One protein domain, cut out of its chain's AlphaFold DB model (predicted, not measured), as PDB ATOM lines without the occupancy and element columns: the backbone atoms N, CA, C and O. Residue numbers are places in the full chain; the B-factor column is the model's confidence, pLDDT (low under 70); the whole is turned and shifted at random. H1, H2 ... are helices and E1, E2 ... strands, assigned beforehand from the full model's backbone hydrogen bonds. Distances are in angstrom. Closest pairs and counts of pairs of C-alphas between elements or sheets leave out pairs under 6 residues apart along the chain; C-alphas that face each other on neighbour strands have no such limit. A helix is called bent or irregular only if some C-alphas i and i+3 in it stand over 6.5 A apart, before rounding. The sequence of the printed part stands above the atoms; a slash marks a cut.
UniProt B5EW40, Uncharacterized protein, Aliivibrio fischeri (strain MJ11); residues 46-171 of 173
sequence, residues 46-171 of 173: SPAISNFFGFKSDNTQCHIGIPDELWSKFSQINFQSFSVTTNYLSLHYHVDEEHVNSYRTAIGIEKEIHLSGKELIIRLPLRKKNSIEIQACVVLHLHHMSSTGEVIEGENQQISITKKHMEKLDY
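Overview. This is residues 46 to 171 of the 173 residues of an uncharacterized protein of Aliivibrio fischeri (strain MJ11) (UniProt B5EW40). A strongly twisted four-strand sheet, E1 E2 E6 E7, is partly face to face with E3 and the near part of the long hairpin E4 and E5, strands crossed, in a loose sandwich; beyond this body the hairpin runs on as a long twisted two-stranded arm. H2 and H3 cover parts of the four-strand sheet's inward face, and H1 and H4 lie at the rim. The printed part has 126 residues, in the order H1 E1 E2 H2 E3 E4 E5 H3 E6 E7 H4, class mixed, helices and strands. The sheets run E1 E2 E6 E7, mixed, and E3 E4 E5, antiparallel. The whole is loose, with a radius of gyration of the C-alphas of 18.9 A, and elongated, spanning 64 by 39 by 28 A.

Arrangement. In the larger sheet E2, residues 61 to 67, is antiparallel to E1, residues 54 to 57, in a hairpin (N 56 to O 63, 2.9 A), and parallel to E6, residues 139 to 145 (N 64 to O 141, 2.8 A). E6 forms an antiparallel hairpin with E7, residues 151 to 160 (N 142 to O 157, 2.8 A). E3, residues 79 to 84, E4, residues 88 to 105, and E5, residues 108 to 125, make a meander, each strand the antiparallel neighbour of the one before (N 83 to O 90, 2.9 A; N 97 to O 116, 2.8 A). The sheets form a sandwich, two sheets face to face, with strands at 87 degrees; E3 and E7 touch, closest C-alphas Ser 81 and Ser 160, 6.0 A. H2, residues 68 to 74, and H3, residues 128 to 135, are on the same face of the larger sheet, two layers, at heights of 7.7 A and 9.2 A. H1, residues 47 to 51, and H4, residues 163 to 169, only graze the smaller sheet. O i to N i+4 pairs within hydrogen-bond range are 0 of 1 in H1, 1 of 3 in H2, 2 of 4 in H3 and 0 of 3 in H4; O i to N i+3 pairs are 1 of 2 in H1, 3 of 4 in H2 and 2 of 4 in H4.

Along the chain. H1 begins at C-alpha 47 (-3.945, 47.670, -16.686). E4 is 49.0 A long and bends by 55 degrees at residue 91, ending at C-alpha 105 (8.644, 16.797, 23.820); E5 is 51.1 A long. E7, 20.2 A, bends by 90 degrees at residue 154. H1 and H2 are irregular: C-alphas 48 and 51 are 7.2 A apart, 69 and 72 7.3 A.

Size, cuts and confidence. The C-alphas farthest apart, of Ala 106 and Thr 148, are 65.7 A apart. Residues 104 to 109 and 166 to 171 stand free. The printed part has no cut, and its links are tight. Mean pLDDT of the printed part is 79.9; residues 59, 149 and 161 to 171 are under 70.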
ATOM      1  N   SER A  46      -0.843  45.340 -13.765       88.00
ATOM      2  CA  SER A  46      -1.348  46.688 -14.007       88.00
ATOM      3  C   SER A  46      -2.109  46.752 -15.335       88.00
ATOM      4  O   SER A  46      -1.642  46.218 -16.341       88.00
ATOM      5  N   PRO A  47      -3.240  47.470 -15.421       84.62
ATOM      6  CA  PRO A  47      -3.945  47.670 -16.686       84.62
ATOM      7  C   PRO A  47      -3.069  48.247 -17.811       84.62
ATOM      8  O   PRO A  47      -3.339  47.990 -18.987       84.62
ATOM      9  N   ALA A  48      -2.008  48.989 -17.461       83.19
ATOM     10  CA  ALA A  48      -1.063  49.574 -18.412       83.19
ATOM     11  C   ALA A  48      -0.367  48.522 -19.290       83.19
ATOM     12  O   ALA A  48      -0.085  48.796 -20.455       83.19
ATOM     13  N   ILE A  49      -0.162  47.309 -18.767       78.75
ATOM     14  CA  ILE A  49       0.526  46.235 -19.489       78.75
ATOM     15  C   ILE A  49      -0.419  45.308 -20.267       78.75
ATOM     16  O   ILE A  49       0.027  44.370 -20.920       78.75
ATOM     17  N   SER A  50      -1.725  45.604 -20.292       76.38
ATOM     18  CA  SER A  50      -2.722  44.821 -21.045       76.38
ATOM     19  C   SER A  50      -2.460  44.734 -22.548       76.38
ATOM     20  O   SER A  50      -2.870  43.767 -23.179       76.38
ATOM     21  N   ASN A  51      -1.774  45.725 -23.122       75.06
ATOM     22  CA  ASN A  51      -1.473  45.764 -24.554       75.06
ATOM     23  C   ASN A  51      -0.340  44.821 -24.963       75.06
ATOM     24  O   ASN A  51      -0.218  44.532 -26.149       75.06
ATOM     25  N   PHE A  52       0.478  44.369 -24.008       80.06
ATOM     26  CA  PHE A  52       1.562  43.428 -24.282       80.06
ATOM     27  C   PHE A  52       1.051  41.993 -24.411       80.06
ATOM     28  O   PHE A  52       1.687  41.173 -25.059       80.06
ATOM     29  N   PHE A  53      -0.119  41.695 -23.844       82.94
ATOM     30  CA  PHE A  53      -0.742  40.388 -23.981       82.94
ATOM     31  C   PHE A  53      -1.597  40.336 -25.249       82.94
ATOM     32  O   PHE A  53      -2.518  41.138 -25.439       82.94
ATOM     33  N   GLY A  54      -1.310  39.369 -26.118       81.81
ATOM     34  CA  GLY A  54      -2.159  39.065 -27.267       81.81
ATOM     35  C   GLY A  54      -3.440  38.377 -26.805       81.81
ATOM     36  O   GLY A  54      -3.386  37.501 -25.952       81.81
ATOM     37  N   PHE A  55      -4.597  38.736 -27.366       84.56
ATOM     38  CA  PHE A  55      -5.865  38.057 -27.076       84.56
ATOM     39  C   PHE A  55      -6.604  37.728 -28.366       84.56
ATOM     40  O   PHE A  55      -6.839  38.612 -29.194       84.56
ATOM     41  N   LYS A  56      -7.011  36.466 -28.505       84.06
ATOM     42  CA  LYS A  56      -7.857  35.971 -29.593       84.06
ATOM     43  C   LYS A  56      -8.810  34.904 -29.049       84.06
ATOM     44  O   LYS A  56      -8.430  34.144 -28.165       84.06
ATOM     45  N   SER A  57     -10.035  34.839 -29.557       78.81
ATOM     46  CA  SER A  57     -11.012  33.801 -29.204       78.81
ATOM     47  C   SER A  57     -11.681  33.256 -30.464       78.81
ATOM     48  O   SER A  57     -11.852  33.997 -31.435       78.81
ATOM     49  N   ASP A  58     -12.039  31.974 -30.456       72.94
ATOM     50  CA  ASP A  58     -12.815  31.306 -31.508       72.94
ATOM     51  C   ASP A  58     -14.151  30.719 -31.000       72.94
ATOM     52  O   ASP A  58     -14.682  29.760 -31.558       72.94
ATOM     53  N   ASN A  59     -14.726  31.331 -29.955       67.75
ATOM     54  CA  ASN A  59     -15.933  30.920 -29.212       67.75
ATOM     55  C   ASN A  59     -15.791  29.640 -28.378       67.75
ATOM     56  O   ASN A  59     -16.534  29.479 -27.412       67.75
ATOM     57  N   THR A  60     -14.875  28.734 -28.718       70.44
ATOM     58  CA  THR A  60     -14.647  27.492 -27.954       70.44
ATOM     59  C   THR A  60     -13.329  27.506 -27.194       70.44
ATOM     60  O   THR A  60     -13.225  26.929 -26.105       70.44
ATOM     61  N   GLN A  61     -12.344  28.205 -27.748       81.19
ATOM     62  CA  GLN A  61     -10.989  28.322 -27.254       81.19
ATOM     63  C   GLN A  61     -10.612  29.798 -27.182       81.19
ATOM     64  O   GLN A  61     -10.893  30.596 -28.081       81.19
ATOM     65  N   CYS A  62      -9.937  30.162 -26.098       85.88
ATOM     66  CA  CYS A  62      -9.268  31.445 -25.996       85.88
ATOM     67  C   CYS A  62      -7.761  31.241 -26.107       85.88
ATOM     68  O   CYS A  62      -7.199  30.318 -25.528       85.88
ATOM     69  N   HIS A  63      -7.106  32.135 -26.831       87.88
ATOM     70  CA  HIS A  63      -5.671  32.187 -27.022       87.88
ATOM     71  C   HIS A  63      -5.148  33.476 -26.405       87.88
ATOM     72  O   HIS A  63      -5.625  34.574 -26.716       87.88
ATOM     73  N   ILE A  64      -4.143  33.328 -25.555       89.31
ATOM     74  CA  ILE A  64      -3.436  34.425 -24.919       89.31
ATOM     75  C   ILE A  64      -1.990  34.335 -25.318       89.31
ATOM     76  O   ILE A  64      -1.335  33.323 -25.098       89.31
ATOM     77  N   GLY A  65      -1.504  35.410 -25.898       89.75
ATOM     78  CA  GLY A  65      -0.105  35.553 -26.196       89.75
ATOM     79  C   GLY A  65       0.635  36.171 -25.017       89.75
ATOM     80  O   GLY A  65       0.255  37.237 -24.529       89.75
ATOM     81  N   ILE A  66       1.666  35.475 -24.554       90.44
ATOM     82  CA  ILE A  66       2.574  35.904 -23.495       90.44
ATOM     83  C   ILE A  66       3.844  36.457 -24.158       90.44
ATOM     84  O   ILE A  66       4.419  35.756 -24.992       90.44
ATOM     85  N   PRO A  67       4.297  37.671 -23.797       88.00
ATOM     86  CA  PRO A  67       5.546  38.234 -24.310       88.00
ATOM     87  C   PRO A  67       6.765  37.341 -24.046       88.00
ATOM     88  O   PRO A  67       6.843  36.705 -22.988       88.00
ATOM     89  N   ASP A  68       7.728  37.353 -24.968       86.62
ATOM     90  CA  ASP A  68       8.995  36.606 -24.899       86.62
ATOM     91  C   ASP A  68       9.727  36.795 -23.568       86.62
ATOM     92  O   ASP A  68      10.153  35.832 -22.923       86.62
ATOM     93  N   GLU A  69       9.742  38.023 -23.050       85.69
ATOM     94  CA  GLU A  69      10.418  38.359 -21.800       85.69
ATOM     95  C   GLU A  69       9.830  37.627 -20.581       85.69
ATOM     96  O   GLU A  69      10.510  37.449 -19.566       85.69
ATOM     97  N   LEU A  70       8.571  37.191 -20.662       87.06
ATOM     98  CA  LEU A  70       7.847  36.523 -19.580       87.06
ATOM     99  C   LEU A  70       7.638  35.026 -19.834       87.06
ATOM    100  O   LEU A  70       7.448  34.265 -18.877       87.06
ATOM    101  N   TRP A  71       7.688  34.582 -21.092       90.00
ATOM    102  CA  TRP A  71       7.307  33.228 -21.492       90.00
ATOM    103  C   TRP A  71       8.090  32.132 -20.766       90.00
ATOM    104  O   TRP A  71       7.497  31.181 -20.247       90.00
ATOM    105  N   SER A  72       9.410  32.295 -20.639       87.75
ATOM    106  CA  SER A  72      10.272  31.313 -19.961       87.75
ATOM    107  C   SER A  72       9.856  31.020 -18.514       87.75
ATOM    108  O   SER A  72      10.167  29.954 -17.989       87.75
ATOM    109  N   LYS A  73       9.158  31.954 -17.853       88.12
ATOM    110  CA  LYS A  73       8.648  31.790 -16.484       88.12
ATOM    111  C   LYS A  73       7.200  31.337 -16.462       88.12
ATOM    112  O   LYS A  73       6.870  30.470 -15.663       88.12
ATOM    113  N   PHE A  74       6.359  31.857 -17.352       88.88
ATOM    114  CA  PHE A  74       4.977  31.388 -17.476       88.88
ATOM    115  C   PHE A  74       4.911  29.892 -17.800       88.88
ATOM    116  O   PHE A  74       4.191  29.165 -17.128       88.88
ATOM    117  N   SER A  75       5.731  29.422 -18.743       89.31
ATOM    118  CA  SER A  75       5.795  28.008 -19.148       89.31
ATOM    119  C   SER A  75       6.243  27.051 -18.035       89.31
ATOM    120  O   SER A  75       5.977  25.854 -18.106       89.31
ATOM    121  N   GLN A  76       6.899  27.564 -16.990       88.19
ATOM    122  CA  GLN A  76       7.328  26.783 -15.825       88.19
ATOM    123  C   GLN A  76       6.237  26.659 -14.752       88.19
ATOM    124  O   GLN A  76       6.380  25.857 -13.829       88.19
ATOM    125  N   ILE A  77       5.155  27.438 -14.838       88.50
ATOM    126  CA  ILE A  77       4.062  27.404 -13.864       88.50
ATOM    127  C   ILE A  77       3.035  26.356 -14.290       88.50
ATOM    128  O   ILE A  77       2.479  26.406 -15.385       88.50
ATOM    129  N   ASN A  78       2.727  25.423 -13.392       87.31
ATOM    130  CA  ASN A  78       1.685  24.425 -13.613       87.31
ATOM    131  C   ASN A  78       0.293  25.006 -13.298       87.31
ATOM    132  O   ASN A  78      -0.252  24.803 -12.207       87.31
ATOM    133  N   PHE A  79      -0.274  25.758 -14.242       90.25
ATOM    134  CA  PHE A  79      -1.622  26.310 -14.118       90.25
ATOM    135  C   PHE A  79      -2.686  25.206 -14.118       90.25
ATOM    136  O   PHE A  79      -2.711  24.347 -14.996       90.25
ATOM    137  N   GLN A  80      -3.591  25.251 -13.142       88.75
ATOM    138  CA  GLN A  80      -4.639  24.245 -12.952       88.75
ATOM    139  C   GLN A  80      -5.972  24.645 -13.580       88.75
ATOM    140  O   GLN A  80      -6.720  23.795 -14.065       88.75
ATOM    141  N   SER A  81      -6.303  25.932 -13.526       89.94
ATOM    142  CA  SER A  81      -7.579  26.454 -14.002       89.94
ATOM    143  C   SER A  81      -7.478  27.951 -14.294       89.94
ATOM    144  O   SER A  81      -6.466  28.599 -14.011       89.94
ATOM    145  N   PHE A  82      -8.539  28.513 -14.866       90.75
ATOM    146  CA  PHE A  82      -8.671  29.951 -15.048       90.75
ATOM    147  C   PHE A  82     -10.092  30.414 -14.719       90.75
ATOM    148  O   PHE A  82     -11.051  29.649 -14.822       90.75
ATOM    149  N   SER A  83     -10.233  31.680 -14.333       89.06
ATOM    150  CA  SER A  83     -11.527  32.346 -14.166       89.06
ATOM    151  C   SER A  83     -11.483  33.769 -14.710       89.06
ATOM    152  O   SER A  83     -10.422  34.383 -14.809       89.06
ATOM    153  N   VAL A  84     -12.638  34.312 -15.095       88.12
ATOM    154  CA  VAL A  84     -12.724  35.621 -15.754       88.12
ATOM    155  C   VAL A  84     -13.667  36.533 -14.993       88.12
ATOM    156  O   VAL A  84     -14.822  36.200 -14.742       88.12
ATOM    157  N   THR A  85     -13.177  37.727 -14.692       85.56
ATOM    158  CA  THR A  85     -13.982  38.863 -14.241       85.56
ATOM    159  C   THR A  85     -14.067  39.901 -15.358       85.56
ATOM    160  O   THR A  85     -13.366  39.806 -16.365       85.56
ATOM    161  N   THR A  86     -14.878  40.941 -15.167       80.62
ATOM    162  CA  THR A  86     -15.054  42.031 -16.143       80.62
ATOM    163  C   THR A  86     -13.736  42.654 -16.619       80.62
ATOM    164  O   THR A  86     -13.648  43.083 -17.767       80.62
ATOM    165  N   ASN A  87     -12.719  42.707 -15.750       86.19
ATOM    166  CA  ASN A  87     -11.463  43.418 -16.016       86.19
ATOM    167  C   ASN A  87     -10.217  42.529 -15.955       86.19
ATOM    168  O   ASN A  87      -9.136  43.006 -16.289       86.19
ATOM    169  N   TYR A  88     -10.331  41.275 -15.513       89.81
ATOM    170  CA  TYR A  88      -9.169  40.412 -15.303       89.81
ATOM    171  C   TYR A  88      -9.452  38.964 -15.665       89.81
ATOM    172  O   TYR A  88     -10.495  38.416 -15.298       89.81
ATOM    173  N   LEU A  89      -8.465  38.339 -16.292       90.75
ATOM    174  CA  LEU A  89      -8.314  36.899 -16.349       90.75
ATOM    175  C   LEU A  89      -7.457  36.466 -15.168       90.75
ATOM    176  O   LEU A  89      -6.342  36.948 -15.016       90.75
ATOM    177  N   SER A  90      -7.958  35.542 -14.367       92.62
ATOM    178  CA  SER A  90      -7.235  34.925 -13.260       92.62
ATOM    179  C   SER A  90      -6.751  33.546 -13.694       92.62
ATOM    180  O   SER A  90      -7.563  32.719 -14.099       92.62
ATOM    181  N   LEU A  91      -5.448  33.308 -13.611       93.25
ATOM    182  CA  LEU A  91      -4.803  32.016 -13.813       93.25
ATOM    183  C   LEU A  91      -4.463  31.438 -12.440       93.25
ATOM    184  O   LEU A  91      -3.721  32.067 -11.681       93.25
ATOM    185  N   HIS A  92      -5.002  30.265 -12.124       92.75
ATOM    186  CA  HIS A  92      -4.846  29.625 -10.816       92.75
ATOM    187  C   HIS A  92      -3.800  28.522 -10.896       92.75
ATOM    188  O   HIS A  92      -3.787  27.727 -11.840       92.75
ATOM    189  N   TYR A  93      -2.920  28.460  -9.908       90.88
ATOM    190  CA  TYR A  93      -1.884  27.439  -9.788       90.88
ATOM    191  C   TYR A  93      -1.645  27.119  -8.315       90.88
ATOM    192  O   TYR A  93      -1.964  27.915  -7.434       90.88
ATOM    193  N   HIS A  94      -1.090  25.942  -8.043       88.12
ATOM    194  CA  HIS A  94      -0.721  25.557  -6.686       88.12
ATOM    195  C   HIS A  94       0.784  25.615  -6.508       88.12
ATOM    196  O   HIS A  94       1.552  25.297  -7.418       88.12
ATOM    197  N   VAL A  95       1.185  25.990  -5.303       83.00
ATOM    198  CA  VAL A  95       2.552  25.852  -4.826       83.00
ATOM    199  C   VAL A  95       2.538  25.074  -3.526       83.00
ATOM    200  O   VAL A  95       1.642  25.258  -2.700       83.00
ATOM    201  N   ASP A  96       3.538  24.228  -3.337       77.44
ATOM    202  CA  ASP A  96       3.750  23.590  -2.048       77.44
ATOM    203  C   ASP A  96       4.358  24.621  -1.089       77.44
ATOM    204  O   ASP A  96       5.355  25.281  -1.398       77.44
ATOM    205  N   GLU A  97       3.720  24.803   0.063       70.62
ATOM    206  CA  GLU A  97       4.191  25.658   1.144       70.62
ATOM    207  C   GLU A  97       4.629  24.771   2.314       70.62
ATOM    208  O   GLU A  97       3.836  24.031   2.907       70.62
ATOM    209  N   GLU A  98       5.921  24.840   2.639       71.25
ATOM    210  CA  GLU A  98       6.492  24.148   3.791       71.25
ATOM    211  C   GLU A  98       5.998  24.788   5.090       71.25
ATOM    212  O   GLU A  98       6.318  25.930   5.421       71.25
ATOM    213  N   HIS A  99       5.238  24.018   5.856       71.81
ATOM    214  CA  HIS A  99       4.796  24.357   7.195       71.81
ATOM    215  C   HIS A  99       5.635  23.591   8.212       71.81
ATOM    216  O   HIS A  99       5.578  22.364   8.296       71.81
ATOM    217  N   VAL A 100       6.412  24.328   9.005       78.44
ATOM    218  CA  VAL A 100       7.229  23.753  10.077       78.44
ATOM    219  C   VAL A 100       6.465  23.844  11.391       78.44
ATOM    220  O   VAL A 100       6.403  24.902  12.018       78.44
ATOM    221  N   ASN A 101       5.927  22.718  11.843       77.12
ATOM    222  CA  ASN A 101       5.328  22.603  13.164       77.12
ATOM    223  C   ASN A 101       6.420  22.242  14.166       77.12
ATOM    224  O   ASN A 101       7.088  21.221  14.037       77.12
ATOM    225  N   SER A 102       6.625  23.099  15.162       85.88
ATOM    226  CA  SER A 102       7.547  22.819  16.265       85.88
ATOM    227  C   SER A 102       6.742  22.485  17.511       85.88
ATOM    228  O   SER A 102       5.900  23.282  17.925       85.88
ATOM    229  N   TYR A 103       7.007  21.341  18.132       83.25
ATOM    230  CA  TYR A 103       6.343  20.935  19.369       83.25
ATOM    231  C   TYR A 103       7.360  20.494  20.419       83.25
ATOM    232  O   TYR A 103       8.462  20.030  20.125       83.25
ATOM    233  N   ARG A 104       7.005  20.713  21.686       78.81
ATOM    234  CA  ARG A 104       7.872  20.414  22.825       78.81
ATOM    235  C   ARG A 104       7.617  18.985  23.287       78.81
ATOM    236  O   ARG A 104       6.496  18.653  23.660       78.81
ATOM    237  N   THR A 105       8.656  18.164  23.293       81.12
ATOM    238  CA  THR A 105       8.644  16.797  23.820       81.12
ATOM    239  C   THR A 105       9.382  16.730  25.158       81.12
ATOM    240  O   THR A 105       9.999  17.699  25.606       81.12
ATOM    241  N   ALA A 106       9.323  15.573  25.825       80.00
ATOM    242  CA  ALA A 106      10.022  15.341  27.094       80.00
ATOM    243  C   ALA A 106      11.559  15.446  26.980       80.00
ATOM    244  O   ALA A 106      12.237  15.640  27.985       80.00
ATOM    245  N   ILE A 107      12.094  15.333  25.760       83.56
ATOM    246  CA  ILE A 107      13.529  15.322  25.439       83.56
ATOM    247  C   ILE A 107      13.999  16.583  24.694       83.56
ATOM    248  O   ILE A 107      15.204  16.777  24.551       83.56
ATOM    249  N   GLY A 108      13.098  17.474  24.256       86.94
ATOM    250  CA  GLY A 108      13.494  18.707  23.574       86.94
ATOM    251  C   GLY A 108      12.386  19.371  22.759       86.94
ATOM    252  O   GLY A 108      11.207  19.278  23.087       86.94
ATOM    253  N   ILE A 109      12.783  20.091  21.710       85.38
ATOM    254  CA  ILE A 109      11.871  20.616  20.687       85.38
ATOM    255  C   ILE A 109      12.051  19.746  19.449       85.38
ATOM    256  O   ILE A 109      13.152  19.683  18.900       85.38
ATOM    257  N   GLU A 110      10.977  19.104  19.009       85.06
ATOM    258  CA  GLU A 110      10.925  18.404  17.732       85.06
ATOM    259  C   GLU A 110      10.295  19.302  16.669       85.06
ATOM    260  O   GLU A 110       9.501  20.200  16.972       85.06
ATOM    261  N   LYS A 111      10.698  19.080  15.418       86.44
ATOM    262  CA  LYS A 111      10.182  19.789  14.250       86.44
ATOM    263  C   LYS A 111       9.629  18.776  13.267       86.44
ATOM    264  O   LYS A 111      10.331  17.840  12.896       86.44
ATOM    265  N   GLU A 112       8.417  19.023  12.806       81.31
ATOM    266  CA  GLU A 112       7.760  18.259  11.758       81.31
ATOM    267  C   GLU A 112       7.470  19.189  10.581       81.31
ATOM    268  O   GLU A 112       6.940  20.290  10.758       81.31
ATOM    269  N   ILE A 113       7.865  18.766   9.381       78.38
ATOM    270  CA  ILE A 113       7.680  19.534   8.148       78.38
ATOM    271  C   ILE A 113       6.502  18.925   7.397       78.38
ATOM    272  O   ILE A 113       6.542  17.757   7.018       78.38
ATOM    273  N   HIS A 114       5.475  19.733   7.162       74.56
ATOM    274  CA  HIS A 114       4.330  19.380   6.336       74.56
ATOM    275  C   HIS A 114       4.347  20.222   5.068       74.56
ATOM    276  O   HIS A 114       4.535  21.434   5.134       74.56
ATOM    277  N   LEU A 115       4.105  19.600   3.921       70.31
ATOM    278  CA  LEU A 115       3.822  20.326   2.688       70.31
ATOM    279  C   LEU A 115       2.309  20.505   2.589       70.31
ATOM    280  O   LEU A 115       1.569  19.520   2.578       70.31
ATOM    281  N   SER A 116       1.846  21.751   2.548       70.94
ATOM    282  CA  SER A 116       0.453  22.065   2.240       70.94
ATOM    283  C   SER A 116       0.380  22.810   0.911       70.94
ATOM    284  O   SER A 116       1.185  23.692   0.625       70.94
ATOM    285  N   GLY A 117      -0.571  22.424   0.062       75.88
ATOM    286  CA  GLY A 117      -0.779  23.092  -1.217       75.88
ATOM    287  C   GLY A 117      -1.495  24.422  -1.004       75.88
ATOM    288  O   GLY A 117      -2.632  24.441  -0.533       75.88
ATOM    289  N   LYS A 118      -0.864  25.526  -1.398       83.06
ATOM    290  CA  LYS A 118      -1.470  26.857  -1.419       83.06
ATOM    291  C   LYS A 118      -1.851  27.236  -2.838       83.06
ATOM    292  O   LYS A 118      -1.022  27.180  -3.744       83.06
ATOM    293  N   GLU A 119      -3.111  27.608  -3.025       87.06
ATOM    294  CA  GLU A 119      -3.576  28.183  -4.284       87.06
ATOM    295  C   GLU A 119      -3.081  29.628  -4.392       87.06
ATOM    296  O   GLU A 119      -3.234  30.426  -3.466       87.06
ATOM    297  N   LEU A 120      -2.462  29.948  -5.524       90.88
ATOM    298  CA  LEU A 120      -2.014  31.282  -5.893       90.88
ATOM    299  C   LEU A 120      -2.617  31.672  -7.241       90.88
ATOM    300  O   LEU A 120      -2.973  30.827  -8.067       90.88
ATOM    301  N   ILE A 121      -2.715  32.981  -7.467       92.75
ATOM    302  CA  ILE A 121      -3.414  33.539  -8.623       92.75
ATOM    303  C   ILE A 121      -2.521  34.552  -9.339       92.75
ATOM    304  O   ILE A 121      -1.973  35.458  -8.712       92.75
ATOM    305  N   ILE A 122      -2.414  34.447 -10.665       93.31
ATOM    306  CA  ILE A 122      -1.907  35.518 -11.536       93.31
ATOM    307  C   ILE A 122      -3.093  36.140 -12.273       93.31
ATOM    308  O   ILE A 122      -3.802  35.460 -13.008       93.31
ATOM    309  N   ARG A 123      -3.317  37.442 -12.091       93.06
ATOM    310  CA  ARG A 123      -4.362  38.206 -12.773       93.06
ATOM    311  C   ARG A 123      -3.780  39.029 -13.904       93.06
ATOM    312  O   ARG A 123      -3.067  39.996 -13.650       93.06
ATOM    313  N   LEU A 124      -4.149  38.684 -15.131       91.62
ATOM    314  CA  LEU A 124      -3.839  39.444 -16.336       91.62
ATOM    315  C   LEU A 124      -4.966  40.446 -16.620       91.62
ATOM    316  O   LEU A 124      -6.140  40.059 -16.594       91.62
ATOM    317  N   PRO A 125      -4.660  41.725 -16.892       89.44
ATOM    318  CA  PRO A 125      -5.671  42.711 -17.235       89.44
ATOM    319  C   PRO A 125      -6.325  42.368 -18.577       89.44
ATOM    320  O   PRO A 125      -5.660  42.061 -19.565       89.44
ATOM    321  N   LEU A 126      -7.649  42.474 -18.617       85.06
ATOM    322  CA  LEU A 126      -8.467  42.265 -19.802       85.06
ATOM    323  C   LEU A 126      -9.146  43.560 -20.222       85.06
ATOM    324  O   LEU A 126      -9.651  44.332 -19.408       85.06
ATOM    325  N   ARG A 127      -9.265  43.746 -21.536       81.06
ATOM    326  CA  ARG A 127     -10.227  44.704 -22.083       81.06
ATOM    327  C   ARG A 127     -11.631  44.109 -21.971       81.06
ATOM    328  O   ARG A 127     -11.830  42.946 -22.306       81.06
ATOM    329  N   LYS A 128     -12.619  44.931 -21.606       77.88
ATOM    330  CA  LYS A 128     -14.025  44.519 -21.408       77.88
ATOM    331  C   LYS A 128     -14.634  43.730 -22.580       77.88
ATOM    332  O   LYS A 128     -15.468  42.863 -22.370       77.88
ATOM    333  N   LYS A 129     -14.224  44.017 -23.822       79.69
ATOM    334  CA  LYS A 129     -14.691  43.261 -24.998       79.69
ATOM    335  C   LYS A 129     -14.222  41.794 -24.976       79.69
ATOM    336  O   LYS A 129     -14.983  40.913 -25.340       79.69
ATOM    337  N   ASN A 130     -13.012  41.543 -24.471       81.25
ATOM    338  CA  ASN A 130     -12.420  40.210 -24.412       81.25
ATOM    339  C   ASN A 130     -13.056  39.381 -23.286       81.25
ATOM    340  O   ASN A 130     -13.191  38.175 -23.425       81.25
ATOM    341  N   SER A 131     -13.472  39.996 -22.169       80.31
ATOM    342  CA  SER A 131     -13.987  39.237 -21.018       80.31
ATOM    343  C   SER A 131     -15.216  38.393 -21.364       80.31
ATOM    344  O   SER A 131     -15.337  37.276 -20.876       80.31
ATOM    345  N   ILE A 132     -16.102  38.901 -22.227       79.12
ATOM    346  CA  ILE A 132     -17.305  38.181 -22.676       79.12
ATOM    347  C   ILE A 132     -16.917  36.954 -23.508       79.12
ATOM    348  O   ILE A 132     -17.436  35.865 -23.285       79.12
ATOM    349  N   GLU A 133     -15.974  37.121 -24.436       79.62
ATOM    350  CA  GLU A 133     -15.509  36.038 -25.307       79.62
ATOM    351  C   GLU A 133     -14.825  34.923 -24.505       79.62
ATOM    352  O   GLU A 133     -15.052  33.746 -24.770       79.62
ATOM    353  N   ILE A 134     -14.030  35.272 -23.487       79.12
ATOM    354  CA  ILE A 134     -13.322  34.288 -22.652       79.12
ATOM    355  C   ILE A 134     -14.281  33.587 -21.683       79.12
ATOM    356  O   ILE A 134     -14.106  32.405 -21.406       79.12
ATOM    357  N   GLN A 135     -15.324  34.266 -21.195       78.88
ATOM    358  CA  GLN A 135     -16.339  33.644 -20.332       78.88
ATOM    359  C   GLN A 135     -17.080  32.484 -21.010       78.88
ATOM    360  O   GLN A 135     -17.536  31.576 -20.319       78.88
ATOM    361  N   ALA A 136     -17.191  32.498 -22.339       75.88
ATOM    362  CA  ALA A 136     -17.786  31.406 -23.108       75.88
ATOM    363  C   ALA A 136     -16.804  30.249 -23.393       75.88
ATOM    364  O   ALA A 136     -17.223  29.195 -23.869       75.88
ATOM    365  N   CYS A 137     -15.510  30.425 -23.108       78.00
ATOM    366  CA  CYS A 137     -14.474  29.452 -23.433       78.00
ATOM    367  C   CYS A 137     -14.332  28.381 -22.347       78.00
ATOM    368  O   CYS A 137     -14.345  28.670 -21.152       78.00
ATOM    369  N   VAL A 138     -14.108  27.136 -22.773       80.75
ATOM    370  CA  VAL A 138     -13.822  26.003 -21.869       80.75
ATOM    371  C   VAL A 138     -12.317  25.732 -21.775       80.75
ATOM    372  O   VAL A 138     -11.830  25.179 -20.785       80.75
ATOM    373  N   VAL A 139     -11.573  26.144 -22.803       85.38
ATOM    374  CA  VAL A 139     -10.130  25.945 -22.920       85.38
ATOM    375  C   VAL A 139      -9.444  27.281 -23.174       85.38
ATOM    376  O   VAL A 139      -9.899  28.096 -23.979       85.38
ATOM    377  N   LEU A 140      -8.331  27.485 -22.480       89.81
ATOM    378  CA  LEU A 140      -7.434  28.617 -22.611       89.81
ATOM    379  C   LEU A 140      -6.060  28.113 -23.055       89.81
ATOM    380  O   LEU A 140      -5.488  27.219 -22.439       89.81
ATOM    381  N   HIS A 141      -5.503  28.705 -24.096       90.12
ATOM    382  CA  HIS A 141      -4.171  28.405 -24.593       90.12
ATOM    383  C   HIS A 141      -3.266  29.610 -24.360       90.12
ATOM    384  O   HIS A 141      -3.555  30.700 -24.849       90.12
ATOM    385  N   LEU A 142      -2.168  29.414 -23.641       91.06
ATOM    386  CA  LEU A 142      -1.077  30.373 -23.546       91.06
ATOM    387  C   LEU A 142      -0.072  30.074 -24.662       91.06
ATOM    388  O   LEU A 142       0.344  28.927 -24.822       91.06
ATOM    389  N   HIS A 143       0.306  31.090 -25.427       90.25
ATOM    390  CA  HIS A 143       1.245  30.997 -26.544       90.25
ATOM    391  C   HIS A 143       2.426  31.915 -26.298       90.25
ATOM    392  O   HIS A 143       2.240  33.047 -25.847       90.25
ATOM    393  N   HIS A 144       3.617  31.463 -26.662       90.62
ATOM    394  CA  HIS A 144       4.766  32.344 -26.752       90.62
ATOM    395  C   HIS A 144       4.580  33.341 -27.908       90.62
ATOM    396  O   HIS A 144       4.347  32.941 -29.051       90.62
ATOM    397  N   MET A 145       4.669  34.638 -27.615       87.00
ATOM    398  CA  MET A 145       4.750  35.695 -28.619       87.00
ATOM    399  C   MET A 145       6.164  36.254 -28.727       87.00
ATOM    400  O   MET A 145       6.754  36.649 -27.724       87.00
ATOM    401  N   SER A 146       6.652  36.389 -29.956       81.75
ATOM    402  CA  SER A 146       7.865  37.136 -30.259       81.75
ATOM    403  C   SER A 146       7.717  38.620 -29.903       81.75
ATOM    404  O   SER A 146       6.614  39.167 -29.810       81.75
ATOM    405  N   SER A 147       8.849  39.318 -29.824       77.88
ATOM    406  CA  SER A 147       8.899  40.779 -29.673       77.88
ATOM    407  C   SER A 147       8.251  41.554 -30.833       77.88
ATOM    408  O   SER A 147       7.927  42.733 -30.682       77.88
ATOM    409  N   THR A 148       8.016  40.906 -31.981       78.44
ATOM    410  CA  THR A 148       7.281  41.462 -33.133       78.44
ATOM    411  C   THR A 148       5.773  41.206 -33.070       78.44
ATOM    412  O   THR A 148       5.037  41.698 -33.925       78.44
ATOM    413  N   GLY A 149       5.293  40.491 -32.049       69.50
ATOM    414  CA  GLY A 149       3.879  40.169 -31.870       69.50
ATOM    415  C   GLY A 149       3.409  38.946 -32.664       69.50
ATOM    416  O   GLY A 149       2.205  38.770 -32.859       69.50
ATOM    417  N   GLU A 150       4.332  38.102 -33.123       81.88
ATOM    418  CA  GLU A 150       4.038  36.865 -33.851       81.88
ATOM    419  C   GLU A 150       4.057  35.670 -32.893       81.88
ATOM    420  O   GLU A 150       4.841  35.629 -31.949       81.88
ATOM    421  N   VAL A 151       3.184  34.685 -33.115       79.56
ATOM    422  CA  VAL A 151       3.185  33.453 -32.314       79.56
ATOM    423  C   VAL A 151       4.380  32.594 -32.718       79.56
ATOM    424  O   VAL A 151       4.573  32.331 -33.904       79.56
ATOM    425  N   ILE A 152       5.154  32.127 -31.739       80.31
ATOM    426  CA  ILE A 152       6.253  31.185 -31.961       80.31
ATOM    427  C   ILE A 152       5.676  29.765 -31.940       80.31
ATOM    428  O   ILE A 152       5.161  29.292 -30.926       80.31
ATOM    429  N   GLU A 153       5.711  29.092 -33.091       75.06
ATOM    430  CA  GLU A 153       5.138  27.754 -33.247       75.06
ATOM    431  C   GLU A 153       5.833  26.716 -32.350       75.06
ATOM    432  O   GLU A 153       7.053  26.700 -32.212       75.06
ATOM    433  N   GLY A 154       5.042  25.811 -31.763       74.19
ATOM    434  CA  GLY A 154       5.538  24.725 -30.909       74.19
ATOM    435  C   GLY A 154       5.707  25.082 -29.429       74.19
ATOM    436  O   GLY A 154       5.889  24.177 -28.618       74.19
ATOM    437  N   GLU A 155       5.577  26.356 -29.054       79.12
ATOM    438  CA  GLU A 155       5.669  26.808 -27.663       79.12
ATOM    439  C   GLU A 155       4.306  27.266 -27.135       79.12
ATOM    440  O   GLU A 155       3.917  28.435 -27.225       79.12
ATOM    441  N   ASN A 156       3.556  26.311 -26.580       82.44
ATOM    442  CA  ASN A 156       2.236  26.556 -26.018       82.44
ATOM    443  C   ASN A 156       1.984  25.783 -24.716       82.44
ATOM    444  O   ASN A 156       2.548  24.723 -24.452       82.44
ATOM    445  N   GLN A 157       1.090  26.326 -23.896       84.19
ATOM    446  CA  GLN A 157       0.565  25.674 -22.704       84.19
ATOM    447  C   GLN A 157      -0.960  25.729 -22.747       84.19
ATOM    448  O   GLN A 157      -1.547  26.781 -22.990       84.19
ATOM    449  N   GLN A 158      -1.618  24.598 -22.511       85.50
ATOM    450  CA  GLN A 158      -3.074  24.518 -22.480       85.50
ATOM    451  C   GLN A 158      -3.571  24.441 -21.037       85.50
ATOM    452  O   GLN A 158      -3.119  23.606 -20.257       85.50
ATOM    453  N   ILE A 159      -4.551  25.276 -20.710       82.69
ATOM    454  CA  ILE A 159      -5.242  25.321 -19.427       82.69
ATOM    455  C   ILE A 159      -6.715  25.057 -19.712       82.69
ATOM    456  O   ILE A 159      -7.345  25.742 -20.513       82.69
ATOM    457  N   SER A 160      -7.285  24.047 -19.069       76.38
ATOM    458  CA  SER A 160      -8.702  23.716 -19.238       76.38
ATOM    459  C   SER A 160      -9.458  24.022 -17.956       76.38
ATOM    460  O   SER A 160      -8.923  23.834 -16.863       76.38
ATOM    461  N   ILE A 161     -10.712  24.460 -18.067       65.94
ATOM    462  CA  ILE A 161     -11.578  24.562 -16.893       65.94
ATOM    463  C   ILE A 161     -11.824  23.142 -16.376       65.94
ATOM    464  O   ILE A 161     -12.520  22.338 -16.997       65.94
ATOM    465  N   THR A 162     -11.254  22.813 -15.221       53.88
ATOM    466  CA  THR A 162     -11.600  21.585 -14.511       53.88
ATOM    467  C   THR A 162     -12.994  21.757 -13.905       53.88
ATOM    468  O   THR A 162     -13.238  22.686 -13.134       53.88
ATOM    469  N   LYS A 163     -13.926  20.851 -14.243       41.69
ATOM    470  CA  LYS A 163     -15.358  20.891 -13.863       41.69
ATOM    471  C   LYS A 163     -15.649  21.213 -12.386       41.69
ATOM    472  O   LYS A 163     -16.696  21.780 -12.106       41.69
ATOM    473  N   LYS A 164     -14.719  20.941 -11.460       44.00
ATOM    474  CA  LYS A 164     -14.838  21.306 -10.034       44.00
ATOM    475  C   LYS A 164     -15.088  22.800  -9.780       44.00
ATOM    476  O   LYS A 164     -15.632  23.139  -8.737       44.00
ATOM    477  N   HIS A 165     -14.703  23.692 -10.696       41.44
ATOM    478  CA  HIS A 165     -14.935  25.134 -10.541       41.44
ATOM    479  C   HIS A 165     -16.309  25.604 -11.059       41.44
ATOM    480  O   HIS A 165     -16.760  26.675 -10.662       41.44
ATOM    481  N   MET A 166     -16.999  24.813 -11.894       42.53
ATOM    482  CA  MET A 166     -18.359  25.151 -12.350       42.53
ATOM    483  C   MET A 166     -19.384  25.011 -11.217       42.53
ATOM    484  O   MET A 166     -20.258  25.856 -11.083       42.53
ATOM    485  N   GLU A 167     -19.210  24.028 -10.328       36.62
ATOM    486  CA  GLU A 167     -20.130  23.789  -9.203       36.62
ATOM    487  C   GLU A 167     -20.140  24.927  -8.165       36.62
ATOM    488  O   GLU A 167     -21.124  25.096  -7.450       36.62
ATOM    489  N   LYS A 168     -19.080  25.749  -8.090       39.81
ATOM    490  CA  LYS A 168     -19.046  26.933  -7.212       39.81
ATOM    491  C   LYS A 168     -19.767  28.146  -7.806       39.81
ATOM    492  O   LYS A 168     -20.314  28.937  -7.047       39.81
ATOM    493  N   LEU A 169     -19.786  28.292  -9.132       41.47
ATOM    494  CA  LEU A 169     -20.456  29.414  -9.807       41.47
ATOM    495  C   LEU A 169     -21.983  29.260  -9.837       41.47
ATOM    496  O   LEU A 169     -22.688  30.264  -9.914       41.47
ATOM    497  N   ASP A 170     -22.488  28.032  -9.720       38.62
ATOM    498  CA  ASP A 170     -23.927  27.755  -9.660       38.62
ATOM    499  C   ASP A 170     -24.526  27.900  -8.246       38.62
ATOM    500  O   ASP A 170     -25.745  27.906  -8.108       38.62
ATOM    501  N   TYR A 171     -23.706  28.060  -7.196       36.16
ATOM    502  CA  TYR A 171     -24.194  28.266  -5.821       36.16
ATOM    503  C   TYR A 171     -24.406  29.751  -5.456       36.16
ATOM    504  O   TYR A 171     -24.988  30.056  -4.418       36.16
TER     505      TYR A 171